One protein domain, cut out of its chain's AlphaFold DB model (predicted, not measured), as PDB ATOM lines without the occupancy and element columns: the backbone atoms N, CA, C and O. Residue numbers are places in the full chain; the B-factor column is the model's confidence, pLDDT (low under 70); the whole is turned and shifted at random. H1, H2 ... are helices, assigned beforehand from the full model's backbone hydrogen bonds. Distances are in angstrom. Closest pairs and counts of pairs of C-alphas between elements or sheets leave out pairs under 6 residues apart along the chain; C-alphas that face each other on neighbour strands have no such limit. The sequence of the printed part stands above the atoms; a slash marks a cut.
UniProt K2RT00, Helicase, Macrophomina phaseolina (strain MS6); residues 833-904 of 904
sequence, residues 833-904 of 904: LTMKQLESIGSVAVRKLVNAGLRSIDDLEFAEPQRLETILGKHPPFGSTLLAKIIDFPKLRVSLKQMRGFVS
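What this domain is: This is residues 833 to 904 of the 904 residues of the protein "Helicase" of Macrophomina phaseolina (strain MS6) (UniProt K2RT00). This is a small compact head of five short helices, H1 to H5, with a long thin tail, residues 892 to 904, that sticks out from it. In the head the contacts run round from H1 to H2, on to H4, H5 and H3, and the first residue of H3 comes back close to H1. The printed part has 72 residues with five named helices, H1 H2 H3 H4 H5 along the chain, and no named strand; its class is all helix. The whole is extended, with a radius of gyration of the C-alphas of 17.9 A, and spans 67 by 21 by 19 A, with the tail making the length.

Where its parts are: Find C-alpha 833 at (20.464, 38.487, 46.376); from there H1, residues 833 to 837, runs 8.2 A. Next comes H2, residues 843 to 851, 12.5 A from first to last C-alpha. H3, residues 857 to 861, is 6.6 A long, and H4, residues 865 to 872, is 10.7 A long. Look for C-alpha 878 at (15.951, 52.759, 33.762), where H5 begins; it covers residues 878 to 887, 14.8 A, and ends with C-alpha 887 at (28.501, 45.442, 30.991).

How they stand to each other: Start at H1, which touches H2; their closest C-alphas, those of Leu 833 and Val 846, are 6.4 A apart. H2 touches H4, closest at the C-alphas of Ala 845 and Leu 872, 6.0 A; they run opposite ways at a steep tilt of 69.6 degrees, only just short of about perpendicular. H4 touches H5, with the C-alphas of Pro 865 and Gly 879 closest at 4.0 A, and at 71 degrees they are only just about perpendicular. H5 touches H3, closest at the C-alphas of Leu 883 and Glu 861, 6.2 A. H1 and H3 are close but not clearly touching; their closest C-alphas, those of Met 835 and Ile 857, are 5.8 A apart. H1 and H5 are apart, and so are H2 and H5. In H2, H3, H4 and H5 every O i to N i+4 pair is within hydrogen-bond range; in H1 it is 0 of 1, with 2 of 2 O i to N i+3 pairs within range.

The domain as a whole: The two C-alphas farthest apart, those of His 875 and Ser 904, are 67.5 A from each other. Without residues 892 to 904, which stand free, the body of 59 residues spans 27 by 23 by 19 A. The four links between the helices are tight, and the printed part has no cut. Residues 888 to 904 hold no named element; Ser 904, at (62.807, 13.388, 23.561), is the chain's last residue. The mean pLDDT of the printed part is 89.0, and residues 901 to 904 of this model are under 70.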
ATOM      1  N   LEU A 833      20.047  37.259  45.694       93.81
ATOM      2  CA  LEU A 833      20.464  38.487  46.376       93.81
ATOM      3  C   LEU A 833      21.804  39.043  45.854       93.81
ATOM      4  O   LEU A 833      22.056  40.231  46.034       93.81
ATOM      5  N   THR A 834      22.625  38.248  45.151       92.50
ATOM      6  CA  THR A 834      23.815  38.718  44.409       92.50
ATOM      7  C   THR A 834      23.522  39.890  43.469       92.50
ATOM      8  O   THR A 834      24.388  40.754  43.314       92.50
ATOM      9  N   MET A 835      22.303  40.002  42.924       92.81
ATOM     10  CA  MET A 835      21.878  41.149  42.107       92.81
ATOM     11  C   MET A 835      21.873  42.490  42.872       92.81
ATOM     12  O   MET A 835      21.966  43.535  42.236       92.81
ATOM     13  N   LYS A 836      21.856  42.493  44.219       92.00
ATOM     14  CA  LYS A 836      21.987  43.714  45.051       92.00
ATOM     15  C   LYS A 836      23.361  44.395  44.954       92.00
ATOM     16  O   LYS A 836      23.532  45.484  45.494       92.00
ATOM     17  N   GLN A 837      24.339  43.773  44.290       88.62
ATOM     18  CA  GLN A 837      25.613  44.421  43.951       88.62
ATOM     19  C   GLN A 837      25.432  45.545  42.915       88.62
ATOM     20  O   GLN A 837      26.267  46.441  42.830       88.62
ATOM     21  N   LEU A 838      24.325  45.537  42.166       88.81
ATOM     22  CA  LEU A 838      23.900  46.647  41.320       88.81
ATOM     23  C   LEU A 838      23.102  47.630  42.192       88.81
ATOM     24  O   LEU A 838      21.993  47.321  42.616       88.81
ATOM     25  N   GLU A 839      23.656  48.818  42.456       79.50
ATOM     26  CA  GLU A 839      23.142  49.804  43.436       79.50
ATOM     27  C   GLU A 839      21.650  50.166  43.279       79.50
ATOM     28  O   GLU A 839      20.987  50.568  44.234       79.50
ATOM     29  N   SER A 840      21.113  50.046  42.063       83.62
ATOM     30  CA  SER A 840      19.715  50.322  41.718       83.62
ATOM     31  C   SER A 840      18.742  49.173  42.045       83.62
ATOM     32  O   SER A 840      17.529  49.346  41.884       83.62
ATOM     33  N   ILE A 841      19.232  48.022  42.524       88.69
ATOM     34  CA  ILE A 841      18.452  46.819  42.849       88.69
ATOM     35  C   ILE A 841      18.439  46.577  44.368       88.69
ATOM     36  O   ILE A 841      19.354  46.005  44.952       88.69
ATOM     37  N   GLY A 842      17.334  46.951  45.018       89.88
ATOM     38  CA  GLY A 842      17.048  46.566  46.406       89.88
ATOM     39  C   GLY A 842      16.382  45.186  46.536       89.88
ATOM     40  O   GLY A 842      15.930  44.589  45.560       89.88
ATOM     41  N   SER A 843      16.211  44.698  47.763       89.75
ATOM     42  CA  SER A 843      15.641  43.373  48.081       89.75
ATOM     43  C   SER A 843      14.200  43.158  47.585       89.75
ATOM     44  O   SER A 843      13.760  42.032  47.351       89.75
ATOM     45  N   VAL A 844      13.436  44.241  47.402       91.81
ATOM     46  CA  VAL A 844      12.103  44.210  46.769       91.81
ATOM     47  C   VAL A 844      12.214  44.018  45.251       91.81
ATOM     48  O   VAL A 844      11.415  43.288  44.667       91.81
ATOM     49  N   ALA A 845      13.227  44.615  44.615       92.88
ATOM     50  CA  ALA A 845      13.511  44.425  43.196       92.88
ATOM     51  C   ALA A 845      13.973  42.986  42.915       92.88
ATOM     52  O   ALA A 845      13.421  42.355  42.021       92.88
ATOM     53  N   VAL A 846      14.872  42.422  43.738       94.25
ATOM     54  CA  VAL A 846      15.271  41.000  43.646       94.25
ATOM     55  C   VAL A 846      14.055  40.071  43.692       94.25
ATOM     56  O   VAL A 846      13.914  39.219  42.822       94.25
ATOM     57  N   ARG A 847      13.131  40.261  44.647       93.19
ATOM     58  CA  ARG A 847      11.907  39.440  44.737       93.19
ATOM     59  C   ARG A 847      11.034  39.536  43.480       93.19
ATOM     60  O   ARG A 847      10.568  38.512  42.991       93.19
ATOM     61  N   LYS A 848      10.854  40.736  42.916       95.50
ATOM     62  CA  LYS A 848      10.133  40.930  41.642       95.50
ATOM     63  C   LYS A 848      10.814  40.215  40.469       95.50
ATOM     64  O   LYS A 848      10.132  39.563  39.685       95.50
ATOM     65  N   LEU A 849      12.139  40.319  40.366       95.56
ATOM     66  CA  LEU A 849      12.943  39.699  39.305       95.56
ATOM     67  C   LEU A 849      12.882  38.166  39.377       95.56
ATOM     68  O   LEU A 849      12.548  37.529  38.380       95.56
ATOM     69  N   VAL A 850      13.075  37.590  40.570       95.06
ATOM     70  CA  VAL A 850      13.015  36.136  40.809       95.06
ATOM     71  C   VAL A 850      11.636  35.564  40.475       95.06
ATOM     72  O   VAL A 850      11.554  34.505  39.850       95.06
ATOM     73  N   ASN A 851      10.559  36.280  40.822       95.31
ATOM     74  CA  ASN A 851       9.188  35.905  40.459       95.31
ATOM     75  C   ASN A 851       8.932  35.988  38.939       95.31
ATOM     76  O   ASN A 851       8.092  35.257  38.425       95.31
ATOM     77  N   ALA A 852       9.669  36.837  38.217       94.62
ATOM     78  CA  ALA A 852       9.636  36.957  36.757       94.62
ATOM     79  C   ALA A 852      10.677  36.067  36.034       94.62
ATOM     80  O   ALA A 852      10.952  36.266  34.844       94.62
ATOM     81  N   GLY A 853      11.265  35.104  36.755       94.31
ATOM     82  CA  GLY A 853      12.225  34.118  36.247       94.31
ATOM     83  C   GLY A 853      13.690  34.567  36.219       94.31
ATOM     84  O   GLY A 853      14.549  33.741  35.934       94.31
ATOM     85  N   LEU A 854      13.995  35.828  36.538       95.31
ATOM     86  CA  LEU A 854      15.347  36.395  36.485       95.31
ATOM     87  C   LEU A 854      16.030  36.227  37.853       95.31
ATOM     88  O   LEU A 854      15.611  36.840  38.838       95.31
ATOM     89  N   ARG A 855      17.037  35.351  37.948       93.94
ATOM     90  CA  ARG A 855      17.607  34.879  39.228       93.94
ATOM     91  C   ARG A 855      19.087  35.217  39.421       93.94
ATOM     92  O   ARG A 855      19.577  35.100  40.540       93.94
ATOM     93  N   SER A 856      19.778  35.647  38.374       92.19
ATOM     94  CA  SER A 856      21.209  35.954  38.344       92.19
ATOM     95  C   SER A 856      21.492  37.255  37.587       92.19
ATOM     96  O   SER A 856      20.630  37.783  36.889       92.19
ATOM     97  N   ILE A 857      22.719  37.772  37.703       90.62
ATOM     98  CA  ILE A 857      23.169  38.951  36.940       90.62
ATOM     99  C   ILE A 857      23.242  38.641  35.433       90.62
ATOM    100  O   ILE A 857      22.994  39.526  34.618       90.62
ATOM    101  N   ASP A 858      23.503  37.388  35.053       90.00
ATOM    102  CA  ASP A 858      23.496  36.966  33.650       90.00
ATOM    103  C   ASP A 858      22.066  36.917  33.080       90.00
ATOM    104  O   ASP A 858      21.845  37.395  31.970       90.00
ATOM    105  N   ASP A 859      21.062  36.483  33.857       92.19
ATOM    106  CA  ASP A 859      19.649  36.585  33.440       92.19
ATOM    107  C   ASP A 859      19.223  38.042  33.180       92.19
ATOM    108  O   ASP A 859      18.365  38.292  32.334       92.19
ATOM    109  N   LEU A 860      19.805  39.008  33.907       91.31
ATOM    110  CA  LEU A 860      19.541  40.432  33.686       91.31
ATOM    111  C   LEU A 860      20.170  40.950  32.388       91.31
ATOM    112  O   LEU A 860      19.548  41.784  31.743       91.31
ATOM    113  N   GLU A 861      21.355  40.471  31.993       89.69
ATOM    114  CA  GLU A 861      22.015  40.870  30.735       89.69
ATOM    115  C   GLU A 861      21.177  40.498  29.505       89.69
ATOM    116  O   GLU A 861      21.057  41.290  28.573       89.69
ATOM    117  N   PHE A 862      20.553  39.317  29.521       89.25
ATOM    118  CA  PHE A 862      19.702  38.832  28.427       89.25
ATOM    119  C   PHE A 862      18.243  39.324  28.505       89.25
ATOM    120  O   PHE A 862      17.396  38.866  27.733       89.25
ATOM    121  N   ALA A 863      17.913  40.242  29.421       92.94
ATOM    122  CA  ALA A 863      16.569  40.794  29.567       92.94
ATOM    123  C   ALA A 863      16.419  42.151  28.857       92.94
ATOM    124  O   ALA A 863      17.208  43.070  29.053       92.94
ATOM    125  N   GLU A 864      15.348  42.309  28.076       94.44
ATOM    126  CA  GLU A 864      15.046  43.569  27.386       94.44
ATOM    127  C   GLU A 864      14.851  44.748  28.371       94.44
ATOM    128  O   GLU A 864      14.218  44.564  29.422       94.44
ATOM    129  N   PRO A 865      15.293  45.979  28.027       94.12
ATOM    130  CA  PRO A 865      15.113  47.171  28.863       94.12
ATOM    131  C   PRO A 865      13.672  47.357  29.359       94.12
ATOM    132  O   PRO A 865      13.432  47.560  30.551       94.12
ATOM    133  N   GLN A 866      12.709  47.215  28.446       95.56
ATOM    134  CA  GLN A 866      11.278  47.393  28.678       95.56
ATOM    135  C   GLN A 866      10.706  46.292  29.584       95.56
ATOM    136  O   GLN A 866       9.827  46.557  30.409       95.56
ATOM    137  N   ARG A 867      11.228  45.059  29.489       95.38
ATOM    138  CA  ARG A 867      10.866  43.947  30.382       95.38
ATOM    139  C   ARG A 867      11.352  44.223  31.808       95.38
ATOM    140  O   ARG A 867      10.571  44.072  32.748       95.38
ATOM    141  N   LEU A 868      12.598  44.675  31.974       93.75
ATOM    142  CA  LEU A 868      13.158  45.054  33.280       93.75
ATOM    143  C   LEU A 868      12.377  46.214  33.920       93.75
ATOM    144  O   LEU A 868      12.012  46.145  35.095       93.75
ATOM    145  N   GLU A 869      12.060  47.245  33.138       95.38
ATOM    146  CA  GLU A 869      11.228  48.386  33.545       95.38
ATOM    147  C   GLU A 869       9.825  47.953  34.000       95.38
ATOM    148  O   GLU A 869       9.385  48.334  35.091       95.38
ATOM    149  N   THR A 870       9.171  47.078  33.230       95.00
ATOM    150  CA  THR A 870       7.836  46.534  33.535       95.00
ATOM    151  C   THR A 870       7.830  45.707  34.824       95.00
ATOM    152  O   THR A 870       7.020  45.966  35.713       95.00
ATOM    153  N   ILE A 871       8.762  44.754  34.979       94.38
ATOM    154  CA  ILE A 871       8.871  43.907  36.185       94.38
ATOM    155  C   ILE A 871       9.094  44.774  37.434       94.38
ATOM    156  O   ILE A 871       8.453  44.601  38.481       94.38
ATOM    157  N   LEU A 872      10.009  45.740  37.336       93.38
ATOM    158  CA  LEU A 872      10.418  46.553  38.475       93.38
ATOM    159  C   LEU A 872       9.417  47.665  38.810       93.38
ATOM    160  O   LEU A 872       9.331  48.055  39.978       93.38
ATOM    161  N   GLY A 873       8.589  48.099  37.857       91.88
ATOM    162  CA  GLY A 873       7.732  49.277  38.002       91.88
ATOM    163  C   GLY A 873       8.562  50.558  37.925       91.88
ATOM    164  O   GLY A 873       8.534  51.384  38.838       91.88
ATOM    165  N   LYS A 874       9.378  50.670  36.873       92.56
ATOM    166  CA  LYS A 874      10.248  51.815  36.578       92.56
ATOM    167  C   LYS A 874       9.955  52.331  35.170       92.56
ATOM    168  O   LYS A 874       9.497  51.580  34.322       92.56
ATOM    169  N   HIS A 875      10.217  53.612  34.937       90.94
ATOM    170  CA  HIS A 875      10.067  54.226  33.619       90.94
ATOM    171  C   HIS A 875      11.393  54.211  32.838       90.94
ATOM    172  O   HIS A 875      12.460  54.195  33.466       90.94
ATOM    173  N   PRO A 876      11.344  54.285  31.495       90.69
ATOM    174  CA  PRO A 876      12.513  54.582  30.675       90.69
ATOM    175  C   PRO A 876      13.266  55.826  31.176       90.69
ATOM    176  O   PRO A 876      12.618  56.787  31.603       90.69
ATOM    177  N   PRO A 877      14.613  55.856  31.123       93.12
ATOM    178  CA  PRO A 877      15.517  54.867  30.525       93.12
ATOM    179  C   PRO A 877      16.098  53.847  31.537       93.12
ATOM    180  O   PRO A 877      17.223  53.372  31.347       93.12
ATOM    181  N   PHE A 878      15.400  53.541  32.641       93.00
ATOM    182  CA  PHE A 878      15.951  52.759  33.762       93.00
ATOM    183  C   PHE A 878      16.548  51.403  33.350       93.00
ATOM    184  O   PHE A 878      17.642  51.067  33.799       93.00
ATOM    185  N   GLY A 879      15.870  50.635  32.495       92.06
ATOM    186  CA  GLY A 879      16.310  49.311  32.051       92.06
ATOM    187  C   GLY A 879      17.584  49.390  31.215       92.06
ATOM    188  O   GLY A 879      18.541  48.672  31.482       92.06
ATOM    189  N   SER A 880      17.652  50.342  30.280       92.00
ATOM    190  CA  SER A 880      18.867  50.580  29.484       92.00
ATOM    191  C   SER A 880      20.046  51.072  30.338       92.00
ATOM    192  O   SER A 880      21.184  50.662  30.121       92.00
ATOM    193  N   THR A 881      19.770  51.872  31.375       92.06
ATOM    194  CA  THR A 881      20.778  52.341  32.343       92.06
ATOM    195  C   THR A 881      21.279  51.200  33.237       92.06
ATOM    196  O   THR A 881      22.455  51.160  33.596       92.06
ATOM    197  N   LEU A 882      20.401  50.256  33.591       91.31
ATOM    198  CA  LEU A 882      20.750  49.061  34.354       91.31
ATOM    199  C   LEU A 882      21.618  48.100  33.529       91.31
ATOM    200  O   LEU A 882      22.652  47.660  34.023       91.31
ATOM    201  N   LEU A 883      21.248  47.834  32.271       91.56
ATOM    202  CA  LEU A 883      22.046  47.015  31.351       91.56
ATOM    203  C   LEU A 883      23.431  47.619  31.099       91.56
ATOM    204  O   LEU A 883      24.419  46.894  31.145       91.56
ATOM    205  N   ALA A 884      23.531  48.943  30.931       90.31
ATOM    206  CA  ALA A 884      24.821  49.620  30.795       90.31
ATOM    207  C   ALA A 884      25.755  49.346  31.993       90.31
ATOM    208  O   ALA A 884      26.919  49.025  31.785       90.31
ATOM    209  N   LYS A 885      25.234  49.366  33.233       88.88
ATOM    210  CA  LYS A 885      25.999  48.993  34.442       88.88
ATOM    211  C   LYS A 885      26.337  47.496  34.544       88.88
ATOM    212  O   LYS A 885      27.231  47.136  35.303       88.88
ATOM    213  N   ILE A 886      25.624  46.615  33.838       90.06
ATOM    214  CA  ILE A 886      25.890  45.164  33.841       90.06
ATOM    215  C   ILE A 886      27.069  44.810  32.921       90.06
ATOM    216  O   ILE A 886      27.782  43.851  33.207       90.06
ATOM    217  N   ILE A 887      27.338  45.613  31.884       85.62
ATOM    218  CA  ILE A 887      28.501  45.442  30.991       85.62
ATOM    219  C   ILE A 887      29.826  45.579  31.763       85.62
ATOM    220  O   ILE A 887      30.776  44.849  31.485       85.62
ATOM    221  N   ASP A 888      29.874  46.449  32.777       85.69
ATOM    222  CA  ASP A 888      31.041  46.628  33.654       85.69
ATOM    223  C   ASP A 888      31.265  45.450  34.632       85.69
ATOM    224  O   ASP A 888      32.279  45.403  35.336       85.69
ATOM    225  N   PHE A 889      30.339  44.483  34.715       86.19
ATOM    226  CA  PHE A 889      30.449  43.364  35.650       86.19
ATOM    227  C   PHE A 889      31.506  42.335  35.173       86.19
ATOM    228  O   PHE A 889      31.397  41.829  34.055       86.19
ATOM    229  N   PRO A 890      32.524  41.965  35.984       85.81
ATOM    230  CA  PRO A 890      33.675  41.196  35.490       85.81
ATOM    231  C   PRO A 890      33.361  39.785  34.953       85.81
ATOM    232  O   PRO A 890      33.200  38.829  35.715       85.81
ATOM    233  N   LYS A 891      33.380  39.625  33.623       83.38
ATOM    234  CA  LYS A 891      33.132  38.352  32.914       83.38
ATOM    235  C   LYS A 891      34.416  37.749  32.334       83.38
ATOM    236  O   LYS A 891      34.705  37.844  31.142       83.38
ATOM    237  N   LEU A 892      35.200  37.110  33.202       86.38
ATOM    238  CA  LEU A 892      36.459  36.451  32.832       86.38
ATOM    239  C   LEU A 892      36.210  35.156  32.038       86.38
ATOM    240  O   LEU A 892      35.591  34.221  32.541       86.38
ATOM    241  N   ARG A 893      36.756  35.070  30.819       86.81
ATOM    242  CA  ARG A 893      36.808  33.833  30.020       86.81
ATOM    243  C   ARG A 893      38.207  33.225  30.102       86.81
ATOM    244  O   ARG A 893      39.191  33.927  29.895       86.81
ATOM    245  N   VAL A 894      38.293  31.922  30.373       89.94
ATOM    246  CA  VAL A 894      39.562  31.182  30.470       89.94
ATOM    247  C   VAL A 894      39.640  30.165  29.336       89.94
ATOM    248  O   VAL A 894      38.791  29.283  29.236       89.94
ATOM    249  N   SER A 895      40.666  30.272  28.491       91.00
ATOM    250  CA  SER A 895      40.980  29.300  27.441       91.00
ATOM    251  C   SER A 895      42.269  28.553  27.788       91.00
ATOM    252  O   SER A 895      43.326  29.154  27.969       91.00
ATOM    253  N   LEU A 896      42.192  27.224  27.887       89.75
ATOM    254  CA  LEU A 896      43.344  26.372  28.182       89.75
ATOM    255  C   LEU A 896      43.791  25.648  26.909       89.75
ATOM    256  O   LEU A 896      43.049  24.841  26.354       89.75
ATOM    257  N   LYS A 897      45.017  25.926  26.455       89.00
ATOM    258  CA  LYS A 897      45.655  25.233  25.328       89.00
ATOM    259  C   LYS A 897      46.751  24.315  25.860       89.00
ATOM    260  O   LYS A 897      47.827  24.784  26.219       89.00
ATOM    261  N   GLN A 898      46.495  23.008  25.879       86.88
ATOM    262  CA  GLN A 898      47.539  22.030  26.175       86.88
ATOM    263  C   GLN A 898      48.570  22.036  25.040       86.88
ATOM    264  O   GLN A 898      48.265  21.679  23.900       86.88
ATOM    265  N   MET A 899      49.797  22.448  25.343       84.44
ATOM    266  CA  MET A 899      50.925  22.287  24.429       84.44
ATOM    267  C   MET A 899      51.356  20.819  24.477       84.44
ATOM    268  O   MET A 899      51.691  20.314  25.549       84.44
ATOM    269  N   ARG A 900      51.341  20.118  23.337       75.81
ATOM    270  CA  ARG A 900      51.992  18.805  23.239       75.81
ATOM    271  C   ARG A 900      53.499  19.036  23.325       75.81
ATOM    272  O   ARG A 900      54.063  19.657  22.428       75.81
ATOM    273  N   GLY A 901      54.126  18.575  24.403       66.75
ATOM    274  CA  GLY A 901      55.582  18.511  24.476       66.75
ATOM    275  C   GLY A 901      56.116  17.548  23.418       66.75
ATOM    276  O   GLY A 901      55.477  16.535  23.128       66.75
ATOM    277  N   PHE A 902      57.273  17.865  22.842       59.50
ATOM    278  CA  PHE A 902      58.037  16.875  22.093       59.50
ATOM    279  C   PHE A 902      58.493  15.786  23.069       59.50
ATOM    280  O   PHE A 902      58.979  16.099  24.156       59.50
ATOM    281  N   VAL A 903      58.319  14.522  22.686       55.66
ATOM    282  CA  VAL A 903      58.973  13.405  23.368       55.66
ATOM    283  C   VAL A 903      60.410  13.364  22.856       55.66
ATOM    284  O   VAL A 903      60.616  13.245  21.648       55.66
ATOM    285  N   SER A 904      61.362  13.518  23.773       47.56
ATOM    286  CA  SER A 904      62.807  13.388  23.561       47.56
ATOM    287  C   SER A 904      63.315  12.134  24.257       47.56
ATOM    288  O   SER A 904      63.092  12.078  25.490       47.56
TER     289      SER A 904